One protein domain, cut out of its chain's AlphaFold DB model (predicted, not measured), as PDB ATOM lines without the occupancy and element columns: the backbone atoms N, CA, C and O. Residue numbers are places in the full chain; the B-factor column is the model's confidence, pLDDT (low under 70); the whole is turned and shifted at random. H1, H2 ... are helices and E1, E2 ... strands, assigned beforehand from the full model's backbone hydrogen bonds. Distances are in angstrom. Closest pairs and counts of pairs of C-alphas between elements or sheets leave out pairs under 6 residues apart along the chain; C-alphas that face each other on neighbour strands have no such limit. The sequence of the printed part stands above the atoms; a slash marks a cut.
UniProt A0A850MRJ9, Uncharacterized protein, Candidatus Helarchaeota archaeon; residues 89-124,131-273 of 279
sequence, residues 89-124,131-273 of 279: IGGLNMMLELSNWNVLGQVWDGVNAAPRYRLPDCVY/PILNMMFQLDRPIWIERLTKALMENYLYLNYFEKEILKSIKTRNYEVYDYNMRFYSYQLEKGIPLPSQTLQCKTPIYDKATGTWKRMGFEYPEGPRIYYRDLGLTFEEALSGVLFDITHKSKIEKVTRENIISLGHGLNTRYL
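This is residues 89 to 124 and 131 to 273 of the 279 residues of an uncharacterized protein of Candidatus Helarchaeota archaeon (UniProt A0A850MRJ9). The model is roughly L-shaped: in one limb H5 crosses H2, H1 folds back beside H2, and H8 packs on H5, while H6 and H7 make the other limb. The small hairpin of E1 and E2 is at the far end of the first limb, and that of E3 and E4 is near the corner. The printed part has 179 residues with nine named helices and four named strands, in the order H1 to H8, E1, E2, H9, E3, E4; its class is mostly helix. Both two-stranded sheets, E1 - E2 and E3 - E4, are antiparallel. The whole is compact, with a radius of gyration of the C-alphas of 17.0 A and spans of 49 by 42 by 34 A.

H1, residues 89 to 96, begins at C-alpha 89 (20.126, 25.622, 105.435). H2 is residues 100 to 111, 17.1 A long, and H3 is 113 to 117. After the cut come H4, 131 to 137, and H5, 141 to 153, 17.3 A long. H6 is 164 to 173, 14.1 A long; H7, 175 to 191, is 23.9 A long. H8 is 196 to 200, E1 206 to 208, E2 213 to 216, H9 236 to 239 and E3 243 to 245. E4, 261 to 264, ends at C-alpha 264 (35.299, 48.806, 99.347).

H2 is the hub, touching three helices. It touches H5 at a steep tilt of 51 degrees, opposite ways; the closest C-alphas, of Leu 104 and Ile 145, are 5.7 A apart. H1 and H2 form a helical hairpin at a shallow tilt of 7 degrees, closest at C-alphas 94 and 103, 5.5 A. H2 only just touches H8, with 3 pairs of C-alphas within 8 A, closest at 101 and 196, 6.3 A. With residues 141 to 146 alone, H5 touches H8; C-alphas 142 and 200 are closest, 4.7 A. H4 is close to H5 but not clearly touching, closest at C-alphas 136 and 144, 6.6 A. H2 and H3 meet only through their link. H7 touches H6 with residues 177 to 179 alone, at a steep tilt of 46 degrees, closest at C-alphas 171 and 178, 5.2 A. H9 is close to H7 but not clearly touching, closest at C-alphas 186 and 236, 7.9 A. In the E1 and E2 hairpin, N 208 and O 213 are 2.8 A apart; in that of E3 and E4, N 262 and O 244 are 2.8 A apart, both within hydrogen-bond range. In H1 to H8 every O i to N i+4 pair is within hydrogen-bond range; H9 is too short for one.

The two farthest C-alphas, of Ala 210 and Leu 273, are 53.0 A apart. Residues 125 to 130 are not printed; C-alphas 124 and 131 are 16.1 A apart across the cut. The links E2 to H9 and E3 to E4 are long. The mean pLDDT of the printed part is 92.2, and no printed residue is under 70.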
ATOM      1  N   ILE A  89      19.613  24.954 104.234       81.62
ATOM      2  CA  ILE A  89      20.126  25.622 105.435       81.62
ATOM      3  C   ILE A  89      21.652  25.803 105.409       81.62
ATOM      4  O   ILE A  89      22.148  26.836 105.833       81.62
ATOM      5  N   GLY A  90      22.397  24.844 104.854       84.56
ATOM      6  CA  GLY A  90      23.840  24.964 104.660       84.56
ATOM      7  C   GLY A  90      24.200  26.022 103.617       84.56
ATOM      8  O   GLY A  90      25.153  26.767 103.814       84.56
ATOM      9  N   GLY A  91      23.427  26.121 102.531       83.75
ATOM     10  CA  GLY A  91      23.577  27.194 101.541       83.75
ATOM     11  C   GLY A  91      23.310  28.576 102.141       83.75
ATOM     12  O   GLY A  91      24.115  29.489 101.980       83.75
ATOM     13  N   LEU A  92      22.213  28.710 102.892       84.06
ATOM     14  CA  LEU A  92      21.841  29.947 103.583       84.06
ATOM     15  C   LEU A  92      22.907  30.371 104.603       84.06
ATOM     16  O   LEU A  92      23.294  31.533 104.614       84.06
ATOM     17  N   ASN A  93      23.425  29.442 105.410       85.88
ATOM     18  CA  ASN A  93      24.467  29.749 106.394       85.88
ATOM     19  C   ASN A  93      25.755  30.271 105.745       85.88
ATOM     20  O   ASN A  93      26.332  31.230 106.253       85.88
ATOM     21  N   MET A  94      26.173  29.694 104.612       87.81
ATOM     22  CA  MET A  94      27.333  30.197 103.869       87.81
ATOM     23  C   MET A  94      27.083  31.593 103.297       87.81
ATOM     24  O   MET A  94      27.969  32.434 103.370       87.81
ATOM     25  N   MET A  95      25.883  31.857 102.762       85.06
ATOM     26  CA  MET A  95      25.532  33.192 102.257       85.06
ATOM     27  C   MET A  95      25.511  34.253 103.359       85.06
ATOM     28  O   MET A  95      25.785  35.415 103.087       85.06
ATOM     29  N   LEU A  96      25.173  33.862 104.589       89.50
ATOM     30  CA  LEU A  96      25.109  34.763 105.736       89.50
ATOM     31  C   LEU A  96      26.459  34.970 106.433       89.50
ATOM     32  O   LEU A  96      26.573  35.858 107.276       89.50
ATOM     33  N   GLU A  97      27.478  34.171 106.126       93.38
ATOM     34  CA  GLU A  97      28.812  34.309 106.705       93.38
ATOM     35  C   GLU A  97      29.594  35.418 105.998       93.38
ATOM     36  O   GLU A  97      29.825  35.377 104.788       93.38
ATOM     37  N   LEU A  98      30.041  36.408 106.772       94.81
ATOM     38  CA  LEU A  98      30.743  37.556 106.207       94.81
ATOM     39  C   LEU A  98      32.202  37.243 105.877       94.81
ATOM     40  O   LEU A  98      32.724  37.820 104.940       94.81
ATOM     41  N   SER A  99      32.889  36.350 106.588       96.25
ATOM     42  CA  SER A  99      34.306  36.081 106.299       96.25
ATOM     43  C   SER A  99      34.482  35.014 105.217       96.25
ATOM     44  O   SER A  99      34.051  33.872 105.396       96.25
ATOM     45  N   ASN A 100      35.212  35.323 104.138       96.06
ATOM     46  CA  ASN A 100      35.582  34.324 103.125       96.06
ATOM     47  C   ASN A 100      36.359  33.130 103.723       96.06
ATOM     48  O   ASN A 100      36.139  31.985 103.323       96.06
ATOM     49  N   TRP A 101      37.202  33.367 104.733       97.50
ATOM     50  CA  TRP A 101      37.923  32.311 105.454       97.50
ATOM     51  C   TRP A 101      36.967  31.357 106.179       97.50
ATOM     52  O   TRP A 101      37.141  30.136 106.132       97.50
ATOM     53  N   ASN A 102      35.936  31.898 106.833       95.81
ATOM     54  CA  ASN A 102      34.935  31.084 107.514       95.81
ATOM     55  C   ASN A 102      34.034  30.348 106.520       95.81
ATOM     56  O   ASN A 102      33.749  29.177 106.758       95.81
ATOM     57  N   VAL A 103      33.639  30.976 105.404       95.25
ATOM     58  CA  VAL A 103      32.858  30.319 104.340       95.25
ATOM     59  C   VAL A 103      33.579  29.072 103.836       95.25
ATOM     60  O   VAL A 103      32.991  27.991 103.799       95.25
ATOM     61  N   LEU A 104      34.871  29.179 103.515       95.44
ATOM     62  CA  LEU A 104      35.662  28.027 103.070       95.44
ATOM     63  C   LEU A 104      35.766  26.945 104.149       95.44
ATOM     64  O   LEU A 104      35.741  25.754 103.830       95.44
ATOM     65  N   GLY A 105      35.837  27.348 105.420       95.31
ATOM     66  CA  GLY A 105      35.746  26.435 106.553       95.31
ATOM     67  C   GLY A 105      34.411  25.695 106.594       95.31
ATOM     68  O   GLY A 105      34.410  24.473 106.692       95.31
ATOM     69  N   GLN A 106      33.291  26.405 106.431       93.75
ATOM     70  CA  GLN A 106      31.949  25.820 106.424       93.75
ATOM     71  C   GLN A 106      31.756  24.808 105.288       93.75
ATOM     72  O   GLN A 106      31.170  23.751 105.521       93.75
ATOM     73  N   VAL A 107      32.289  25.075 104.089       93.38
ATOM     74  CA  VAL A 107      32.266  24.111 102.970       93.38
ATOM     75  C   VAL A 107      32.948  22.804 103.376       93.38
ATOM     76  O   VAL A 107      32.368  21.725 103.231       93.38
ATOM     77  N   TRP A 108      34.159  22.895 103.937       94.50
ATOM     78  CA  TRP A 108      34.882  21.720 104.426       94.50
ATOM     79  C   TRP A 108      34.112  21.011 105.537       94.50
ATOM     80  O   TRP A 108      33.971  19.789 105.495       94.50
ATOM     81  N   ASP A 109      33.581  21.773 106.496       93.50
ATOM     82  CA  ASP A 109      32.840  21.260 107.645       93.50
ATOM     83  C   ASP A 109      31.593  20.489 107.210       93.50
ATOM     84  O   ASP A 109      31.291  19.433 107.765       93.50
ATOM     85  N   GLY A 110      30.879  20.985 106.202       91.88
ATOM     86  CA  GLY A 110      29.656  20.357 105.734       91.88
ATOM     87  C   GLY A 110      29.884  19.091 104.911       91.88
ATOM     88  O   GLY A 110      29.115  18.142 105.064       91.88
ATOM     89  N   VAL A 111      30.944  19.022 104.100       91.75
ATOM     90  CA  VAL A 111      31.326  17.771 103.413       91.75
ATOM     91  C   VAL A 111      31.819  16.741 104.428       91.75
ATOM     92  O   VAL A 111      31.438  15.571 104.385       91.75
ATOM     93  N   ASN A 112      32.619  17.184 105.398       92.25
ATOM     94  CA  ASN A 112      33.223  16.320 106.404       92.25
ATOM     95  C   ASN A 112      32.354  16.096 107.655       92.25
ATOM     96  O   ASN A 112      32.824  15.504 108.631       92.25
ATOM     97  N   ALA A 113      31.085  16.507 107.640       90.12
ATOM     98  CA  ALA A 113      30.227  16.471 108.821       90.12
ATOM     99  C   ALA A 113      30.052  15.066 109.413       90.12
ATOM    100  O   ALA A 113      30.224  14.862 110.619       90.12
ATOM    101  N   ALA A 114      29.789  14.072 108.569       87.06
ATOM    102  CA  ALA A 114      29.710  12.683 109.003       87.06
ATOM    103  C   ALA A 114      31.077  12.114 109.454       87.06
ATOM    104  O   ALA A 114      31.176  11.677 110.604       87.06
ATOM    105  N   PRO A 115      32.150  12.131 108.632       87.69
ATOM    106  CA  PRO A 115      33.416  11.495 109.003       87.69
ATOM    107  C   PRO A 115      34.180  12.200 110.136       87.69
ATOM    108  O   PRO A 115      34.849  11.525 110.915       87.69
ATOM    109  N   ARG A 116      34.096  13.534 110.262       88.19
ATOM    110  CA  ARG A 116      34.883  14.305 111.246       88.19
ATOM    111  C   ARG A 116      34.084  14.693 112.490       88.19
ATOM    112  O   ARG A 116      34.628  14.621 113.590       88.19
ATOM    113  N   TYR A 117      32.798  15.030 112.349       85.44
ATOM    114  CA  TYR A 117      31.938  15.413 113.485       85.44
ATOM    115  C   TYR A 117      31.018  14.293 113.976       85.44
ATOM    116  O   TYR A 117      30.281  14.493 114.939       85.44
ATOM    117  N   ARG A 118      31.066  13.104 113.353       84.31
ATOM    118  CA  ARG A 118      30.202  11.951 113.676       84.31
ATOM    119  C   ARG A 118      28.710  12.280 113.579       84.31
ATOM    120  O   ARG A 118      27.888  11.624 114.226       84.31
ATOM    121  N   LEU A 119      28.369  13.290 112.780       84.19
ATOM    122  CA  LEU A 119      26.986  13.651 112.512       84.19
ATOM    123  C   LEU A 119      26.325  12.576 111.631       84.19
ATOM    124  O   LEU A 119      27.023  11.822 110.950       84.19
ATOM    125  N   PRO A 120      24.986  12.460 111.649       78.81
ATOM    126  CA  PRO A 120      24.291  11.414 110.897       78.81
ATOM    127  C   PRO A 120      24.443  11.513 109.375       78.81
ATOM    128  O   PRO A 120      24.213  10.524 108.689       78.81
ATOM    129  N   ASP A 121      24.770  12.696 108.852       79.31
ATOM    130  CA  ASP A 121      24.810  12.977 107.419       79.31
ATOM    131  C   ASP A 121      25.774  14.140 107.113       79.31
ATOM    132  O   ASP A 121      26.247  14.834 108.022       79.31
ATOM    133  N   CYS A 122      26.052  14.350 105.828       86.31
ATOM    134  CA  CYS A 122      26.760  15.513 105.300       86.31
ATOM    135  C   CYS A 122      25.799  16.684 105.036       86.31
ATOM    136  O   CYS A 122      24.605  16.491 104.822       86.31
ATOM    137  N   VAL A 123      26.316  17.914 105.050       87.75
ATOM    138  CA  VAL A 123      25.552  19.113 104.660       87.75
ATOM    139  C   VAL A 123      25.628  19.345 103.151       87.75
ATOM    140  O   VAL A 123      24.644  19.792 102.558       87.75
ATOM    141  N   TYR A 124      26.774  19.007 102.550       88.38
ATOM    142  CA  TYR A 124      27.061  19.104 101.120       88.38
ATOM    143  C   TYR A 124      27.588  17.755 100.621       88.38
ATOM    144  O   TYR A 124      28.396  17.116 101.296       88.38
ATOM    145  N   PRO A 131      38.189  13.853  91.686       88.00
ATOM    146  CA  PRO A 131      39.335  13.295  92.414       88.00
ATOM    147  C   PRO A 131      40.171  14.340  93.160       88.00
ATOM    148  O   PRO A 131      40.583  14.108  94.296       88.00
ATOM    149  N   ILE A 132      40.366  15.517  92.558       88.69
ATOM    150  CA  ILE A 132      41.089  16.628  93.186       88.69
ATOM    151  C   ILE A 132      40.367  17.156  94.430       88.69
ATOM    152  O   ILE A 132      40.997  17.334  95.472       88.69
ATOM    153  N   LEU A 133      39.042  17.318  94.362       88.38
ATOM    154  CA  LEU A 133      38.245  17.746  95.509       88.38
ATOM    155  C   LEU A 133      38.237  16.674  96.595       88.38
ATOM    156  O   LEU A 133      38.352  17.016  97.767       88.38
ATOM    157  N   ASN A 134      38.191  15.390  96.227       89.81
ATOM    158  CA  ASN A 134      38.314  14.304  97.194       89.81
ATOM    159  C   ASN A 134      39.637  14.390  97.965       89.81
ATOM    160  O   ASN A 134      39.619  14.420  99.191       89.81
ATOM    161  N   MET A 135      40.772  14.509  97.265       91.38
ATOM    162  CA  MET A 135      42.083  14.664  97.909       91.38
ATOM    163  C   MET A 135      42.130  15.890  98.823       91.38
ATOM    164  O   MET A 135      42.666  15.823  99.927       91.38
ATOM    165  N   MET A 136      41.548  17.005  98.385       93.12
ATOM    166  CA  MET A 136      41.530  18.232  99.170       93.12
ATOM    167  C   MET A 136      40.648  18.120 100.422       93.12
ATOM    168  O   MET A 136      41.064  18.579 101.483       93.12
ATOM    169  N   PHE A 137      39.479  17.479 100.350       93.38
ATOM    170  CA  PHE A 137      38.612  17.286 101.520       93.38
ATOM    171  C   PHE A 137      39.206  16.342 102.574       93.38
ATOM    172  O   PHE A 137      38.792  16.417 103.730       93.38
ATOM    173  N   GLN A 138      40.192  15.506 102.216       92.81
ATOM    174  CA  GLN A 138      40.942  14.696 103.186       92.81
ATOM    175  C   GLN A 138      41.933  15.514 104.027       92.81
ATOM    176  O   GLN A 138      42.327  15.060 105.103       92.81
ATOM    177  N   LEU A 139      42.332  16.706 103.570       95.62
ATOM    178  CA  LEU A 139      43.195  17.603 104.338       95.62
ATOM    179  C   LEU A 139      42.482  18.070 105.607       95.62
ATOM    180  O   LEU A 139      41.254  18.158 105.651       95.62
ATOM    181  N   ASP A 140      43.251  18.423 106.632       95.56
ATOM    182  CA  ASP A 140      42.675  19.056 107.811       95.56
ATOM    183  C   ASP A 140      42.124  20.445 107.477       95.56
ATOM    184  O   ASP A 140      42.667  21.168 106.635       95.56
ATOM    185  N   ARG A 141      41.053  20.828 108.180       95.94
ATOM    186  CA  ARG A 141      40.313  22.081 107.973       95.94
ATOM    187  C   ARG A 141      41.211  23.315 107.791       95.94
ATOM    188  O   ARG A 141      40.966  24.053 106.840       95.94
ATOM    189  N   PRO A 142      42.250  23.562 108.615       97.31
ATOM    190  CA  PRO A 142      43.094  24.745 108.441       97.31
ATOM    191  C   PRO A 142      43.874  24.722 107.118       97.31
ATOM    192  O   PRO A 142      43.941  25.732 106.424       97.31
ATOM    193  N   ILE A 143      44.392  23.553 106.727       97.12
ATOM    194  CA  ILE A 143      45.158  23.370 105.485       97.12
ATOM    195  C   ILE A 143      44.242  23.550 104.269       97.12
ATOM    196  O   ILE A 143      44.640  24.166 103.280       97.12
ATOM    197  N   TRP A 144      43.009  23.040 104.342       96.50
ATOM    198  CA  TRP A 144      41.986  23.300 103.329       96.50
ATOM    199  C   TRP A 144      41.742  24.804 103.163       96.50
ATOM    200  O   TRP A 144      41.870  25.323 102.057       96.50
ATOM    201  N   ILE A 145      41.430  25.513 104.254       97.50
ATOM    202  CA  ILE A 145      41.097  26.942 104.198       97.50
ATOM    203  C   ILE A 145      42.267  27.742 103.625       97.50
ATOM    204  O   ILE A 145      42.061  28.571 102.741       97.50
ATOM    205  N   GLU A 146      43.493  27.479 104.080       96.75
ATOM    206  CA  GLU A 146      44.684  28.182 103.602       96.75
ATOM    207  C   GLU A 146      44.913  27.957 102.100       96.75
ATOM    208  O   GLU A 146      45.090  28.917 101.353       96.75
ATOM    209  N   ARG A 147      44.858  26.706 101.621       95.56
ATOM    210  CA  ARG A 147      45.096  26.401 100.199       95.56
ATOM    211  C   ARG A 147      44.045  27.022  99.287       95.56
ATOM    212  O   ARG A 147      44.402  27.576  98.249       95.56
ATOM    213  N   LEU A 148      42.769  26.945  99.667       95.25
ATOM    214  CA  LEU A 148      41.685  27.518  98.866       95.25
ATOM    215  C   LEU A 148      41.731  29.040  98.888       95.25
ATOM    216  O   LEU A 148      41.593  29.659  97.837       95.25
ATOM    217  N   THR A 149      41.976  29.652 100.047       95.50
ATOM    218  CA  THR A 149      42.105  31.111 100.101       95.50
ATOM    219  C   THR A 149      43.319  31.581  99.304       95.50
ATOM    220  O   THR A 149      43.223  32.594  98.617       95.50
ATOM    221  N   LYS A 150      44.438  30.841  99.306       95.31
ATOM    222  CA  LYS A 150      45.590  31.173  98.456       95.31
ATOM    223  C   LYS A 150      45.242  31.101  96.971       95.31
ATOM    224  O   LYS A 150      45.650  31.989  96.232       95.31
ATOM    225  N   ALA A 151      44.513  30.070  96.548       92.94
ATOM    226  CA  ALA A 151      44.145  29.877  95.147       92.94
ATOM    227  C   ALA A 151      43.106  30.892  94.648       92.94
ATOM    228  O   ALA A 151      43.159  31.291  93.492       92.94
ATOM    229  N   LEU A 152      42.160  31.288  95.504       91.88
ATOM    230  CA  LEU A 152      41.037  32.138  95.106       91.88
ATOM    231  C   LEU A 152      41.291  33.625  95.356       91.88
ATOM    232  O   LEU A 152      40.809  34.451  94.597       91.88
ATOM    233  N   MET A 153      41.987  33.967  96.441       90.25
ATOM    234  CA  MET A 153      42.041  35.327  96.999       90.25
ATOM    235  C   MET A 153      43.454  35.707  97.469       90.25
ATOM    236  O   MET A 153      43.615  36.612  98.276       90.25
ATOM    237  N   GLU A 154      44.480  34.960  97.057       94.25
ATOM    238  CA  GLU A 154      45.878  35.155  97.464       94.25
ATOM    239  C   GLU A 154      46.141  35.225  98.982       94.25
ATOM    240  O   GLU A 154      47.175  35.727  99.413       94.25
ATOM    241  N   ASN A 155      45.264  34.629  99.799       96.38
ATOM    242  CA  ASN A 155      45.221  34.738 101.269       96.38
ATOM    243  C   ASN A 155      44.733  36.078 101.836       96.38
ATOM    244  O   ASN A 155      44.771  36.245 103.059       96.38
ATOM    245  N   TYR A 156      44.239  37.003 101.021       97.12
ATOM    246  CA  TYR A 156      43.602  38.199 101.546       97.12
ATOM    247  C   TYR A 156      42.269  37.864 102.213       97.12
ATOM    248  O   TYR A 156      41.494  36.997 101.787       97.12
ATOM    249  N   LEU A 157      42.016  38.547 103.323       97.44
ATOM    250  CA  LEU A 157      40.716  38.555 103.958       97.44
ATOM    251  C   LEU A 157      39.758  39.425 103.145       97.44
ATOM    252  O   LEU A 157      40.041  40.584 102.844       97.44
ATOM    253  N   TYR A 158      38.590  38.861 102.874       95.38
ATOM    254  CA  TYR A 158      37.484  39.544 102.234       95.38
ATOM    255  C   TYR A 158      36.230  39.381 103.085       95.38
ATOM    256  O   TYR A 158      35.875  38.265 103.479       95.38
ATOM    257  N   LEU A 159      35.567  40.502 103.367       95.81
ATOM    258  CA  LEU A 159      34.202  40.475 103.865       95.81
ATOM    259  C   LEU A 159      33.248  40.378 102.682       95.81
ATOM    260  O   LEU A 159      33.228  41.265 101.828       95.81
ATOM    261  N   ASN A 160      32.475  39.297 102.653       92.62
ATOM    262  CA  ASN A 160      31.452  39.032 101.662       92.62
ATOM    263  C   ASN A 160      30.431  40.165 101.627       92.62
ATOM    264  O   ASN A 160      30.101  40.786 102.639       92.62
ATOM    265  N   TYR A 161      29.930  40.407 100.426       89.62
ATOM    266  CA  TYR A 161      28.955  41.441 100.152       89.62
ATOM    267  C   TYR A 161      27.567  40.837  99.999       89.62
ATOM    268  O   TYR A 161      27.402  39.664  99.662       89.62
ATOM    269  N   PHE A 162      26.560  41.679 100.191       85.12
ATOM    270  CA  PHE A 162      25.205  41.366  99.779       85.12
ATOM    271  C   PHE A 162      24.769  42.352  98.705       85.12
ATOM    272  O   PHE A 162      24.802  43.569  98.902       85.12
ATOM    273  N   GLU A 163      24.351  41.839  97.550       83.50
ATOM    274  CA  GLU A 163      23.913  42.692  96.451       83.50
ATOM    275  C   GLU A 163      22.722  43.553  96.868       83.50
ATOM    276  O   GLU A 163      21.688  43.054  97.322       83.50
ATOM    277  N   LYS A 164      22.857  44.871  96.681       83.88
ATOM    278  CA  LYS A 164      21.838  45.852  97.079       83.88
ATOM    279  C   LYS A 164      20.483  45.562  96.438       83.88
ATOM    280  O   LYS A 164      19.459  45.679  97.108       83.88
ATOM    281  N   GLU A 165      20.476  45.146  95.173       86.00
ATOM    282  CA  GLU A 165      19.243  44.816  94.453       86.00
ATOM    283  C   GLU A 165      18.575  43.555  95.004       86.00
ATOM    284  O   GLU A 165      17.357  43.541  95.198       86.00
ATOM    285  N   ILE A 166      19.358  42.530  95.359       84.19
ATOM    286  CA  ILE A 166      18.832  41.339  96.036       84.19
ATOM    287  C   ILE A 166      18.251  41.744  97.392       84.19
ATOM    288  O   ILE A 166      17.123  41.375  97.713       84.19
ATOM    289  N   LEU A 167      18.961  42.564  98.167       83.62
ATOM    290  CA  LEU A 167      18.495  43.005  99.480       83.62
ATOM    291  C   LEU A 167      17.188  43.806  99.392       83.62
ATOM    292  O   LEU A 167      16.263  43.580 100.171       83.62
ATOM    293  N   LYS A 168      17.088  44.712  98.415       88.31
ATOM    294  CA  LYS A 168      15.879  45.496  98.128       88.31
ATOM    295  C   LYS A 168      14.720  44.594  97.695       88.31
ATOM    296  O   LYS A 168      13.595  44.763  98.171       88.31
ATOM    297  N   SER A 169      14.990  43.608  96.842       88.31
ATOM    298  CA  SER A 169      14.004  42.612  96.407       88.31
ATOM    299  C   SER A 169      13.485  41.781  97.584       88.31
ATOM    300  O   SER A 169      12.275  41.670  97.776       88.31
ATOM    301  N   ILE A 170      14.370  41.277  98.449       86.75
ATOM    302  CA  ILE A 170      13.970  40.525  99.647       86.75
ATOM    303  C   ILE A 170      13.170  41.423 100.594       86.75
ATOM    304  O   ILE A 170      12.084  41.036 101.006       86.75
ATOM    305  N   LYS A 171      13.630  42.647 100.882       91.00
ATOM    306  CA  LYS A 171      12.921  43.585 101.769       91.00
ATOM    307  C   LYS A 171      11.482  43.858 101.321       91.00
ATOM    308  O   LYS A 171      10.605  44.022 102.163       91.00
ATOM    309  N   THR A 172      11.252  43.921 100.010       93.12
ATOM    310  CA  THR A 172       9.929  44.189  99.423       93.12
ATOM    311  C   THR A 172       9.044  42.949  99.332       93.12
ATOM    312  O   THR A 172       7.842  43.056  99.552       93.12
ATOM    313  N   ARG A 173       9.610  41.776  99.021       90.94
ATOM    314  CA  ARG A 173       8.850  40.529  98.815       90.94
ATOM    315  C   ARG A 173       8.677  39.692 100.080       90.94
ATOM    316  O   ARG A 173       7.691  38.976 100.202       90.94
ATOM    317  N   ASN A 174       9.649  39.735 100.988       89.25
ATOM    318  CA  ASN A 174       9.680  38.947 102.214       89.25
ATOM    319  C   ASN A 174      10.492  39.670 103.307       89.25
ATOM    320  O   ASN A 174      11.686  39.423 103.508       89.25
ATOM    321  N   TYR A 175       9.820  40.579 104.018       91.75
ATOM    322  CA  TYR A 175      10.444  41.378 105.071       91.75
ATOM    323  C   TYR A 175      10.966  40.531 106.242       91.75
ATOM    324  O   TYR A 175      11.979  40.890 106.828       91.75
ATOM    325  N   GLU A 176      10.339  39.395 106.556       90.06
ATOM    326  CA  GLU A 176      10.792  38.510 107.640       90.06
ATOM    327  C   GLU A 176      12.176  37.922 107.346       90.06
ATOM    328  O   GLU A 176      13.055  37.927 108.208       90.06
ATOM    329  N   VAL A 177      12.405  37.477 106.106       87.06
ATOM    330  CA  VAL A 177      13.725  37.000 105.667       87.06
ATOM    331  C   VAL A 177      14.738  38.141 105.667       87.06
ATOM    332  O   VAL A 177      15.880  37.949 106.084       87.06
ATOM    333  N   TYR A 178      14.333  39.339 105.236       89.50
ATOM    334  CA  TYR A 178      15.196  40.519 105.305       89.50
ATOM    335  C   TYR A 178      15.616  40.825 106.749       89.50
ATOM    336  O   TYR A 178      16.809  40.938 107.020       89.50
ATOM    337  N   ASP A 179      14.661  40.917 107.674       91.56
ATOM    338  CA  ASP A 179      14.907  41.207 109.088       91.56
ATOM    339  C   ASP A 179      15.796  40.134 109.734       91.56
ATOM    340  O   ASP A 179      16.785  40.464 110.388       91.56
ATOM    341  N   TYR A 180      15.532  38.849 109.470       90.25
ATOM    342  CA  TYR A 180      16.386  37.753 109.933       90.25
ATOM    343  C   TYR A 180      17.837  37.903 109.451       90.25
ATOM    344  O   TYR A 180      18.768  37.853 110.259       90.25
ATOM    345  N   ASN A 181      18.035  38.143 108.151       89.19
ATOM    346  CA  ASN A 181      19.367  38.311 107.575       89.19
ATOM    347  C   ASN A 181      20.084  39.520 108.193       89.19
ATOM    348  O   ASN A 181      21.235  39.404 108.607       89.19
ATOM    349  N   MET A 182      19.403  40.667 108.306       91.06
ATOM    350  CA  MET A 182      19.978  41.880 108.894       91.06
ATOM    351  C   MET A 182      20.395  41.660 110.349       91.06
ATOM    352  O   MET A 182      21.509  42.025 110.708       91.06
ATOM    353  N   ARG A 183      19.572  40.993 111.170       91.50
ATOM    354  CA  ARG A 183      19.938  40.648 112.555       91.50
ATOM    355  C   ARG A 183      21.190  39.775 112.618       91.50
ATOM    356  O   ARG A 183      22.042  39.995 113.476       91.50
ATOM    357  N   PHE A 184      21.318  38.809 111.710       91.00
ATOM    358  CA  PHE A 184      22.480  37.923 111.666       91.00
ATOM    359  C   PHE A 184      23.765  38.665 111.268       91.00
ATOM    360  O   PHE A 184      24.820  38.463 111.875       91.00
ATOM    361  N   TYR A 185      23.682  39.567 110.288       92.50
ATOM    362  CA  TYR A 185      24.806  40.414 109.897       92.50
ATOM    363  C   TYR A 185      25.195  41.415 110.989       92.50
ATOM    364  O   TYR A 185      26.380  41.541 111.301       92.50
ATOM    365  N   SER A 186      24.214  42.074 111.615       92.06
ATOM    366  CA  SER A 186      24.433  42.957 112.766       92.06
ATOM    367  C   SER A 186      25.154  42.228 113.883       92.06
ATOM    368  O   SER A 186      26.189  42.699 114.340       92.06
ATOM    369  N   TYR A 187      24.697  41.030 114.244       93.38
ATOM    370  CA  TYR A 187      25.351  40.232 115.273       93.38
ATOM    371  C   TYR A 187      26.829  39.950 114.959       93.38
ATOM    372  O   TYR A 187      27.675  40.093 115.839       93.38
ATOM    373  N   GLN A 188      27.172  39.582 113.720       93.94
ATOM    374  CA  GLN A 188      28.571  39.338 113.340       93.94
ATOM    375  C   GLN A 188      29.426  40.609 113.400       93.94
ATOM    376  O   GLN A 188      30.535  40.578 113.934       93.94
ATOM    377  N   LEU A 189      28.910  41.724 112.879       93.06
ATOM    378  CA  LEU A 189      29.624  43.001 112.832       93.06
ATOM    379  C   LEU A 189      29.745  43.672 114.211       93.06
ATOM    380  O   LEU A 189      30.690  44.429 114.437       93.06
ATOM    381  N   GLU A 190      28.831  43.376 115.137       92.12
ATOM    382  CA  GLU A 190      28.871  43.834 116.531       92.12
ATOM    383  C   GLU A 190      29.735  42.939 117.422       92.12
ATOM    384  O   GLU A 190      30.478  43.449 118.259       92.12
ATOM    385  N   LYS A 191      29.681  41.612 117.245       94.00
ATOM    386  CA  LYS A 191      30.525  40.663 117.993       94.00
ATOM    387  C   LYS A 191      31.983  40.697 117.535       94.00
ATOM    388  O   LYS A 191      32.891  40.396 118.316       94.00
ATOM    389  N   GLY A 192      32.197  41.087 116.286       96.06
ATOM    390  CA  GLY A 192      33.498  41.178 115.659       96.06
ATOM    391  C   GLY A 192      33.843  39.911 114.886       96.06
ATOM    392  O   GLY A 192      33.782  38.787 115.403       96.06
ATOM    393  N   ILE A 193      34.256  40.103 113.640       97.06
ATOM    394  CA  ILE A 193      34.604  39.012 112.728       97.06
ATOM    395  C   ILE A 193      36.036  38.545 113.044       97.06
ATOM    396  O   ILE A 193      36.916  39.393 113.226       97.06
ATOM    397  N   PRO A 194      36.285  37.224 113.171       97.31
ATOM    398  CA  PRO A 194      37.618  36.704 113.454       97.31
ATOM    399  C   PRO A 194      38.589  36.978 112.301       97.31
ATOM    400  O   PRO A 194      38.218  36.954 111.127       97.31
ATOM    401  N   LEU A 195      39.854  37.186 112.654       97.88
ATOM    402  CA  LEU A 195      40.954  37.244 111.704       97.88
ATOM    403  C   LEU A 195      41.265  35.861 111.109       97.88
ATOM    404  O   LEU A 195      41.023  34.840 111.762       97.88
ATOM    405  N   PRO A 196      41.902  35.804 109.924       98.06
ATOM    406  CA  PRO A 196      42.324  34.553 109.297       98.06
ATOM    407  C   PRO A 196      43.091  33.606 110.228       98.06
ATOM    408  O   PRO A 196      42.807  32.411 110.280       98.06
ATOM    409  N   SER A 197      44.023  34.138 111.025       97.56
ATOM    410  CA  SER A 197      44.801  33.363 112.001       97.56
ATOM    411  C   SER A 197      43.919  32.711 113.073       97.56
ATOM    412  O   SER A 197      44.119  31.544 113.412       97.56
ATOM    413  N   GLN A 198      42.898  33.424 113.557       97.88
ATOM    414  CA  GLN A 198      41.926  32.896 114.515       97.88
ATOM    415  C   GLN A 198      41.024  31.838 113.870       97.88
ATOM    416  O   GLN A 198      40.716  30.835 114.512       97.88
ATOM    417  N   THR A 199      40.618  32.020 112.610       97.44
ATOM    418  CA  THR A 199      39.817  31.032 111.870       97.44
ATOM    419  C   THR A 199      40.570  29.720 111.661       97.44
ATOM    420  O   THR A 199      39.994  28.647 111.853       97.44
ATOM    421  N   LEU A 200      41.862  29.784 111.329       97.81
ATOM    422  CA  LEU A 200      42.716  28.600 111.185       97.81
ATOM    423  C   LEU A 200      42.909  27.839 112.503       97.81
ATOM    424  O   LEU A 200      43.056  26.621 112.496       97.81
ATOM    425  N   GLN A 201      42.885  28.545 113.631       97.31
ATOM    426  CA  GLN A 201      43.076  27.979 114.968       97.31
ATOM    427  C   GLN A 201      41.758  27.712 115.706       97.31
ATOM    428  O   GLN A 201      41.764  27.404 116.901       97.31
ATOM    429  N   CYS A 202      40.614  27.851 115.029       96.06
ATOM    430  CA  CYS A 202      39.324  27.694 115.683       96.06
ATOM    431  C   CYS A 202      39.140  26.255 116.180       96.06
ATOM    432  O   CYS A 202      39.503  25.280 115.510       96.06
ATOM    433  N   LYS A 203      38.529  26.111 117.353       94.31
ATOM    434  CA  LYS A 203      38.108  24.811 117.861       94.31
ATOM    435  C   LYS A 203      36.715  24.513 117.326       94.31
ATOM    436  O   LYS A 203      35.778  25.291 117.506       94.31
ATOM    437  N   THR A 204      36.587  23.366 116.678       91.94
ATOM    438  CA  THR A 204      35.371  22.949 115.981       91.94
ATOM    439  C   THR A 204      34.344  22.325 116.935       91.94
ATOM    440  O   THR A 204      34.723  21.844 118.005       91.94
ATOM    441  N   PRO A 205      33.045  22.306 116.598       91.19
ATOM    442  CA  PRO A 205      32.025  21.655 117.422       91.19
ATOM    443  C   PRO A 205      32.348  20.181 117.730       91.19
ATOM    444  O   PRO A 205      32.932  19.480 116.905       91.19
ATOM    445  N   ILE A 206      31.937  19.687 118.905       90.19
ATOM    446  CA  ILE A 206      32.099  18.272 119.286       90.19
ATOM    447  C   ILE A 206      30.738  17.689 119.652       90.19
ATOM    448  O   ILE A 206      30.173  18.024 120.698       90.19
ATOM    449  N   TYR A 207      30.251  16.778 118.811       88.88
ATOM    450  CA  TYR A 207      29.043  15.998 119.051       88.88
ATOM    451  C   TYR A 207      29.391  14.613 119.608       88.88
ATOM    452  O   TYR A 207      30.211  13.885 119.041       88.88
ATOM    453  N   ASP A 208      28.769  14.235 120.723       88.19
ATOM    454  CA  ASP A 208      28.862  12.890 121.279       88.19
ATOM    455  C   ASP A 208      27.670  12.054 120.810       88.19
ATOM    456  O   ASP A 208      26.539  12.214 121.266       88.19
ATOM    457  N   LYS A 209      27.938  11.136 119.878       84.69
ATOM    458  CA  LYS A 209      26.921  10.249 119.305       84.69
ATOM    459  C   LYS A 209      26.365   9.240 120.316       84.69
ATOM    460  O   LYS A 209      25.239   8.793 120.133       84.69
ATOM    461  N   ALA A 210      27.126   8.864 121.349       87.25
ATOM    462  CA  ALA A 210      26.679   7.876 122.332       87.25
ATOM    463  C   ALA A 210      25.639   8.471 123.288       87.25
ATOM    464  O   ALA A 210      24.663   7.810 123.628       87.25
ATOM    465  N   THR A 211      25.832   9.729 123.687       89.19
ATOM    466  CA  THR A 211      24.904  10.450 124.570       89.19
ATOM    467  C   THR A 211      23.878  11.283 123.804       89.19
ATOM    468  O   THR A 211      22.895  11.730 124.387       89.19
ATOM    469  N   GLY A 212      24.102  11.520 122.510       87.19
ATOM    470  CA  GLY A 212      23.267  12.382 121.679       87.19
ATOM    471  C   GLY A 212      23.413  13.875 121.993       87.19
ATOM    472  O   GLY A 212      22.542  14.657 121.615       87.19
ATOM    473  N   THR A 213      24.483  14.284 122.683       88.62
ATOM    474  CA  THR A 213      24.659  15.650 123.202       88.62
ATOM    475  C   THR A 213      25.895  16.348 122.637       88.62
ATOM    476  O   THR A 213      26.883  15.723 122.251       88.62
ATOM    477  N   TRP A 214      25.858  17.681 122.594       88.00
ATOM    478  CA  TRP A 214      27.013  18.500 122.230       88.00
ATOM    479  C   TRP A 214      27.910  18.716 123.450       88.00
ATOM    480  O   TRP A 214      27.473  19.292 124.442       88.00
ATOM    481  N   LYS A 215      29.178  18.295 123.366       89.69
ATOM    482  CA  LYS A 215      30.211  18.627 124.369       89.69
ATOM    483  C   LYS A 215      30.727  20.051 124.195       89.69
ATOM    484  O   LYS A 215      31.074  20.710 125.166       89.69
ATOM    485  N   ARG A 216      30.764  20.509 122.944       90.06
ATOM    486  CA  ARG A 216      31.016  21.895 122.558       90.06
ATOM    487  C   ARG A 216      30.091  22.241 121.408       90.06
ATOM    488  O   ARG A 216      30.127  21.568 120.375       90.06
ATOM    489  N   MET A 217      29.281  23.273 121.598       86.12
ATOM    490  CA  MET A 217      28.376  23.780 120.577       86.12
ATOM    491  C   MET A 217      29.002  25.001 119.902       86.12
ATOM    492  O   MET A 217      29.410  25.942 120.577       86.12
ATOM    493  N   GLY A 218      29.046  24.991 118.571       86.69
ATOM    494  CA  GLY A 218      29.596  26.091 117.781       86.69
ATOM    495  C   GLY A 218      31.125  26.106 117.689       86.69
ATOM    496  O   GLY A 218      31.819  25.218 118.189       86.69
ATOM    497  N   PHE A 219      31.627  27.112 116.977       91.44
ATOM    498  CA  PHE A 219      33.052  27.339 116.764       91.44
ATOM    499  C   PHE A 219      33.592  28.295 117.827       91.44
ATOM    500  O   PHE A 219      33.048  29.383 118.029       91.44
ATOM    501  N   GLU A 220      34.682  27.902 118.479       94.81
ATOM    502  CA  GLU A 220      35.406  28.749 119.428       94.81
ATOM    503  C   GLU A 220      36.666  29.284 118.757       94.81
ATOM    504  O   GLU A 220      37.575  28.532 118.407       94.81
ATOM    505  N   TYR A 221      36.722  30.597 118.579       96.25
ATOM    506  CA  TYR A 221      37.886  31.276 118.024       96.25
ATOM    507  C   TYR A 221      38.803  31.735 119.165       96.25
ATOM    508  O   TYR A 221      38.277  32.195 120.183       96.25
ATOM    509  N   PRO A 222      40.137  31.664 119.011       96.50
ATOM    510  CA  PRO A 222      41.067  32.228 119.984       96.50
ATOM    511  C   PRO A 222      40.794  33.710 120.267       96.50
ATOM    512  O   PRO A 222      40.247  34.432 119.425       96.50
ATOM    513  N   GLU A 223      41.203  34.172 121.447       95.62
ATOM    514  CA  GLU A 223      41.220  35.600 121.767       95.62
ATOM    515  C   GLU A 223      42.178  36.361 120.838       95.62
ATOM    516  O   GLU A 223      43.067  35.776 120.219       95.62
ATOM    517  N   GLY A 224      41.962  37.668 120.693       95.06
ATOM    518  CA  GLY A 224      42.767  38.519 119.820       95.06
ATOM    519  C   GLY A 224      41.944  39.596 119.112       95.06
ATOM    520  O   GLY A 224      40.752  39.748 119.404       95.06
ATOM    521  N   PRO A 225      42.567  40.324 118.169       96.62
ATOM    522  CA  PRO A 225      41.900  41.380 117.426       96.62
ATOM    523  C   PRO A 225      40.730  40.811 116.633       96.62
ATOM    524  O   PRO A 225      40.789  39.689 116.136       96.62
ATOM    525  N   ARG A 226      39.679  41.609 116.483       97.38
ATOM    526  CA  ARG A 226      38.529  41.298 115.635       97.38
ATOM    527  C   ARG A 226      38.187  42.502 114.782       97.38
ATOM    528  O   ARG A 226      38.613  43.621 115.064       97.38
ATOM    529  N   ILE A 227      37.416  42.253 113.737       97.69
ATOM    530  CA  ILE A 227      36.976  43.297 112.824       97.69
ATOM    531  C   ILE A 227      35.616  43.793 113.270       97.69
ATOM    532  O   ILE A 227      34.632  43.055 113.210       97.69
ATOM    533  N   TYR A 228      35.579  45.056 113.671       97.25
ATOM    534  CA  TYR A 228      34.362  45.785 113.987       97.25
ATOM    535  C   TYR A 228      34.186  46.894 112.958       97.25
ATOM    536  O   TYR A 228      35.077  47.720 112.780       97.25
ATOM    537  N   TYR A 229      33.027  46.964 112.303       95.12
ATOM    538  CA  TYR A 229      32.786  47.973 111.261       95.12
ATOM    539  C   TYR A 229      32.969  49.418 111.764       95.12
ATOM    540  O   TYR A 229      33.424  50.288 111.024       95.12
ATOM    541  N   ARG A 230      32.687  49.659 113.052       96.12
ATOM    542  CA  ARG A 230      32.882  50.961 113.705       96.12
ATOM    543  C   ARG A 230      34.358  51.353 113.796       96.12
ATOM    544  O   ARG A 230      34.683  52.510 113.559       96.12
ATOM    545  N   ASP A 231      35.247  50.397 114.069       96.62
ATOM    546  CA  ASP A 231      36.700  50.634 114.121       96.62
ATOM    547  C   ASP A 231      37.293  50.941 112.735       96.62
ATOM    548  O   ASP A 231      38.339  51.579 112.619       96.62
ATOM    549  N   LEU A 232      36.599  50.526 111.676       95.56
ATOM    550  CA  LEU A 232      36.940  50.838 110.288       95.56
ATOM    551  C   LEU A 232      36.453  52.229 109.843       95.56
ATOM    552  O   LEU A 232      36.783  52.682 108.743       95.56
ATOM    553  N   GLY A 233      35.645  52.904 110.670       95.31
ATOM    554  CA  GLY A 233      34.967  54.143 110.293       95.31
ATOM    555  C   GLY A 233      34.017  53.951 109.108       95.31
ATOM    556  O   GLY A 233      33.941  54.824 108.246       95.31
ATOM    557  N   LEU A 234      33.367  52.785 109.027       94.69
ATOM    558  CA  LEU A 234      32.367  52.465 108.011       94.69
ATOM    559  C   LEU A 234      30.965  52.536 108.613       94.69
ATOM    560  O   LEU A 234      30.774  52.265 109.802       94.69
ATOM    561  N   THR A 235      29.967  52.836 107.786       94.12
ATOM    562  CA  THR A 235      28.578  52.537 108.154       94.12
ATOM    563  C   THR A 235      28.316  51.031 108.085       94.12
ATOM    564  O   THR A 235      29.104  50.255 107.535       94.12
ATOM    565  N   PHE A 236      27.190  50.597 108.652       91.19
ATOM    566  CA  PHE A 236      26.765  49.203 108.561       91.19
ATOM    567  C   PHE A 236      26.589  48.768 107.095       91.19
ATOM    568  O   PHE A 236      27.073  47.719 106.681       91.19
ATOM    569  N   GLU A 237      25.965  49.617 106.281       89.50
ATOM    570  CA  GLU A 237      25.725  49.382 104.857       89.50
ATOM    571  C   GLU A 237      27.021  49.349 104.042       89.50
ATOM    572  O   GLU A 237      27.135  48.552 103.111       89.50
ATOM    573  N   GLU A 238      28.003  50.190 104.381       91.81
ATOM    574  CA  GLU A 238      29.322  50.148 103.745       91.81
ATOM    575  C   GLU A 238      30.034  48.824 104.041       91.81
ATOM    576  O   GLU A 238      30.584  48.217 103.122       91.81
ATOM    577  N   ALA A 239      29.962  48.322 105.277       92.81
ATOM    578  CA  ALA A 239      30.544  47.028 105.634       92.81
ATOM    579  C   ALA A 239      29.890  45.848 104.886       92.81
ATOM    580  O   ALA A 239      30.579  44.894 104.537       92.81
ATOM    581  N   LEU A 240      28.589  45.931 104.583       91.81
ATOM    582  CA  LEU A 240      27.863  44.920 103.797       91.81
ATOM    583  C   LEU A 240      28.057  45.035 102.282       91.81
ATOM    584  O   LEU A 240      27.612  44.161 101.535       91.81
ATOM    585  N   SER A 241      28.704  46.099 101.808       91.25
ATOM    586  CA  SER A 241      28.964  46.285 100.377       91.25
ATOM    587  C   SER A 241      30.149  45.465  99.855       91.25
ATOM    588  O   SER A 241      30.355  45.408  98.644       91.25
ATOM    589  N   GLY A 242      30.883  44.809 100.756       93.94
ATOM    590  CA  GLY A 242      32.128  44.109 100.472       93.94
ATOM    591  C   GLY A 242      33.331  44.939 100.902       93.94
ATOM    592  O   GLY A 242      33.394  46.140 100.638       93.94
ATOM    593  N   VAL A 243      34.285  44.304 101.584       96.25
ATOM    594  CA  VAL A 243      35.507  44.972 102.054       96.25
ATOM    595  C   VAL A 243      36.693  44.039 101.855       96.25
ATOM    596  O   VAL A 243      36.724  42.945 102.422       96.25
ATOM    597  N   LEU A 244      37.670  44.469 101.059       96.19
ATOM    598  CA  LEU A 244      38.929  43.756 100.867       96.19
ATOM    599  C   LEU A 244      39.995  44.343 101.789       96.19
ATOM    600  O   LEU A 244      40.201  45.559 101.815       96.19
ATOM    601  N   PHE A 245      40.685  43.475 102.520       96.81
ATOM    602  CA  PHE A 245      41.682  43.870 103.506       96.81
ATOM    603  C   PHE A 245      43.089  43.477 103.079       96.81
ATOM    604  O   PHE A 245      43.306  42.388 102.557       96.81
ATOM    605  N   ASP A 246      44.057  44.309 103.449       96.19
ATOM    606  CA  ASP A 246      45.482  43.984 103.487       96.19
ATOM    607  C   ASP A 246      45.793  43.193 104.771       96.19
ATOM    608  O   ASP A 246      46.507  43.622 105.681       96.19
ATOM    609  N   ILE A 247      45.103  42.061 104.915       97.19
ATOM    610  CA  ILE A 247      45.189  41.173 106.071       97.19
ATOM    611  C   ILE A 247      45.228  39.738 105.571       97.19
ATOM    612  O   ILE A 247      44.343  39.296 104.842       97.19
ATOM    613  N   THR A 248      46.218  38.988 106.046       97.69
ATOM    614  CA  THR A 248      46.361  37.551 105.813       97.69
ATOM    615  C   THR A 248      46.507  36.818 107.148       97.69
ATOM    616  O   THR A 248      46.607  37.429 108.213       97.69
ATOM    617  N   HIS A 249      46.592  35.487 107.119       96.75
ATOM    618  CA  HIS A 249      46.888  34.686 108.313       96.75
ATOM    619  C   HIS A 249      48.272  34.955 108.931       96.75
ATOM    620  O   HIS A 249      48.517  34.529 110.059       96.75
ATOM    621  N   LYS A 250      49.171  35.651 108.220       96.75
ATOM    622  CA  LYS A 250      50.512  36.021 108.703       96.75
ATOM    623  C   LYS A 250      50.573  37.428 109.300       96.75
ATOM    624  O   LYS A 250      51.590  37.781 109.897       96.75
ATOM    625  N   SER A 251      49.523  38.229 109.136       96.12
ATOM    626  CA  SER A 251      49.498  39.611 109.612       96.12
ATOM    627  C   SER A 251      49.558  39.660 111.142       96.12
ATOM    628  O   SER A 251      48.776  39.003 111.831       96.12
ATOM    629  N   LYS A 252      50.486  40.459 111.679       94.62
ATOM    630  CA  LYS A 252      50.602  40.750 113.114       94.62
ATOM    631  C   LYS A 252      49.971  42.110 113.375       94.62
ATOM    632  O   LYS A 252      50.599  43.134 113.141       94.62
ATOM    633  N   ILE A 253      48.708  42.101 113.781       93.75
ATOM    634  CA  ILE A 253      47.895  43.306 113.946       93.75
ATOM    635  C   ILE A 253      47.375  43.317 115.377       93.75
ATOM    636  O   ILE A 253      46.872  42.299 115.840       93.75
ATOM    637  N   GLU A 254      47.490  44.446 116.069       94.56
ATOM    638  CA  GLU A 254      46.907  44.624 117.409       94.56
ATOM    639  C   GLU A 254      45.440  45.060 117.331       94.56
ATOM    640  O   GLU A 254      44.604  44.593 118.102       94.56
ATOM    641  N   LYS A 255      45.113  45.917 116.357       96.31
ATOM    642  CA  LYS A 255      43.758  46.393 116.084       96.31
ATOM    643  C   LYS A 255      43.544  46.571 114.586       96.31
ATOM    644  O   LYS A 255      44.396  47.130 113.904       96.31
ATOM    645  N   VAL A 256      42.397  46.116 114.093       96.94
ATOM    646  CA  VAL A 256      41.998  46.300 112.694       96.94
ATOM    647  C   VAL A 256      41.334  47.663 112.552       96.94
ATOM    648  O   VAL A 256      40.349  47.946 113.233       96.94
ATOM    649  N   THR A 257      41.877  48.511 111.689       96.56
ATOM    650  CA  THR A 257      41.387  49.872 111.449       96.56
ATOM    651  C   THR A 257      41.161  50.105 109.960       96.56
ATOM    652  O   THR A 257      41.417  49.236 109.123       96.56
ATOM    653  N   ARG A 258      40.689  51.309 109.611       95.38
ATOM    654  CA  ARG A 258      40.516  51.742 108.219       95.38
ATOM    655  C   ARG A 258      41.784  51.588 107.383       95.38
ATOM    656  O   ARG A 258      41.688  51.355 106.184       95.38
ATOM    657  N   GLU A 259      42.957  51.710 108.003       94.62
ATOM    658  CA  GLU A 259      44.221  51.551 107.298       94.62
ATOM    659  C   GLU A 259      44.317  50.159 106.689       94.62
ATOM    660  O   GLU A 259      44.751  50.047 105.562       94.62
ATOM    661  N   ASN A 260      43.815  49.104 107.327       96.00
ATOM    662  CA  ASN A 260      43.923  47.754 106.777       96.00
ATOM    663  C   ASN A 260      43.039  47.486 105.544       96.00
ATOM    664  O   ASN A 260      43.024  46.356 105.066       96.00
ATOM    665  N   ILE A 261      42.284  48.465 105.037       96.19
ATOM    666  CA  ILE A 261      41.382  48.290 103.894       96.19
ATOM    667  C   ILE A 261      42.110  48.619 102.585       96.19
ATOM    668  O   ILE A 261      42.635  49.719 102.413       96.19
ATOM    669  N   ILE A 262      42.073  47.684 101.636       94.94
ATOM    670  CA  ILE A 262      42.515  47.891 100.249       94.94
ATOM    671  C   ILE A 262      41.396  48.565  99.454       94.94
ATOM    672  O   ILE A 262      41.604  49.608  98.831       94.94
ATOM    673  N   SER A 263      40.193  47.989  99.494       94.94
ATOM    674  CA  SER A 263      39.049  48.477  98.726       94.94
ATOM    675  C   SER A 263      37.707  48.197  99.403       94.94
ATOM    676  O   SER A 263      37.577  47.348 100.287       94.94
ATOM    677  N   LEU A 264      36.702  48.960  98.975       95.31
ATOM    678  CA  LEU A 264      35.299  48.806  99.347       95.31
ATOM    679  C   LEU A 264      34.471  48.482  98.108       95.31
ATOM    680  O   LEU A 264      34.776  48.974  97.023       95.31
ATOM    681  N   GLY A 265      33.383  47.741  98.282       92.06
ATOM    682  CA  GLY A 265      32.482  47.363  97.201       92.06
ATOM    683  C   GLY A 265      32.836  46.023  96.555       92.06
ATOM    684  O   GLY A 265      33.648  45.242  97.058       92.06
ATOM    685  N   HIS A 266      32.192  45.758  95.423       88.50
ATOM    686  CA  HIS A 266      32.384  44.546  94.636       88.50
ATOM    687  C   HIS A 266      32.210  44.835  93.138       88.50
ATOM    688  O   HIS A 266      31.370  45.657  92.745       88.50
ATOM    689  N   GLY A 267      32.983  44.136  92.301       87.38
ATOM    690  CA  GLY A 267      32.905  44.218  90.842       87.38
ATOM    691  C   GLY A 267      33.089  45.648  90.330       87.38
ATOM    692  O   GLY A 267      34.002  46.356  90.750       87.38
ATOM    693  N   LEU A 268      32.176  46.097  89.462       86.00
ATOM    694  CA  LEU A 268      32.189  47.447  88.879       86.00
ATOM    695  C   LEU A 268      32.012  48.580  89.905       86.00
ATOM    696  O   LEU A 268      32.283  49.733  89.591       86.00
ATOM    697  N   ASN A 269      31.565  48.266  91.124       87.94
ATOM    698  CA  ASN A 269      31.361  49.244  92.195       87.94
ATOM    699  C   ASN A 269      32.547  49.308  93.173       87.94
ATOM    700  O   ASN A 269      32.412  49.870  94.261       87.94
ATOM    701  N   THR A 270      33.681  48.696  92.824       92.25
ATOM    702  CA  THR A 270      34.870  48.668  93.681       92.25
ATOM    703  C   THR A 270      35.531  50.044  93.734       92.25
ATOM    704  O   THR A 270      35.831  50.649  92.708       92.25
ATOM    705  N   ARG A 271      35.795  50.533  94.949       92.44
ATOM    706  CA  ARG A 271      36.540  51.764  95.224       92.44
ATOM    707  C   ARG A 271      37.794  51.432  96.022       92.44
ATOM    708  O   ARG A 271      37.699  51.065  97.195       92.44
ATOM    709  N   TYR A 272      38.954  51.618  95.406       91.62
ATOM    710  CA  TYR A 272      40.244  51.490  96.076       91.62
ATOM    711  C   TYR A 272      40.481  52.663  97.028       91.62
ATOM    712  O   TYR A 272      40.236  53.822  96.687       91.62
ATOM    713  N   LEU A 273      40.917  52.351  98.247       87.88
ATOM    714  CA  LEU A 273      41.279  53.340  99.268       87.88
ATOM    715  C   LEU A 273      42.794  53.552  99.357       87.88
ATOM    716  O   LEU A 273      43.245  54.534  99.946       87.88
TER     717      LEU A 273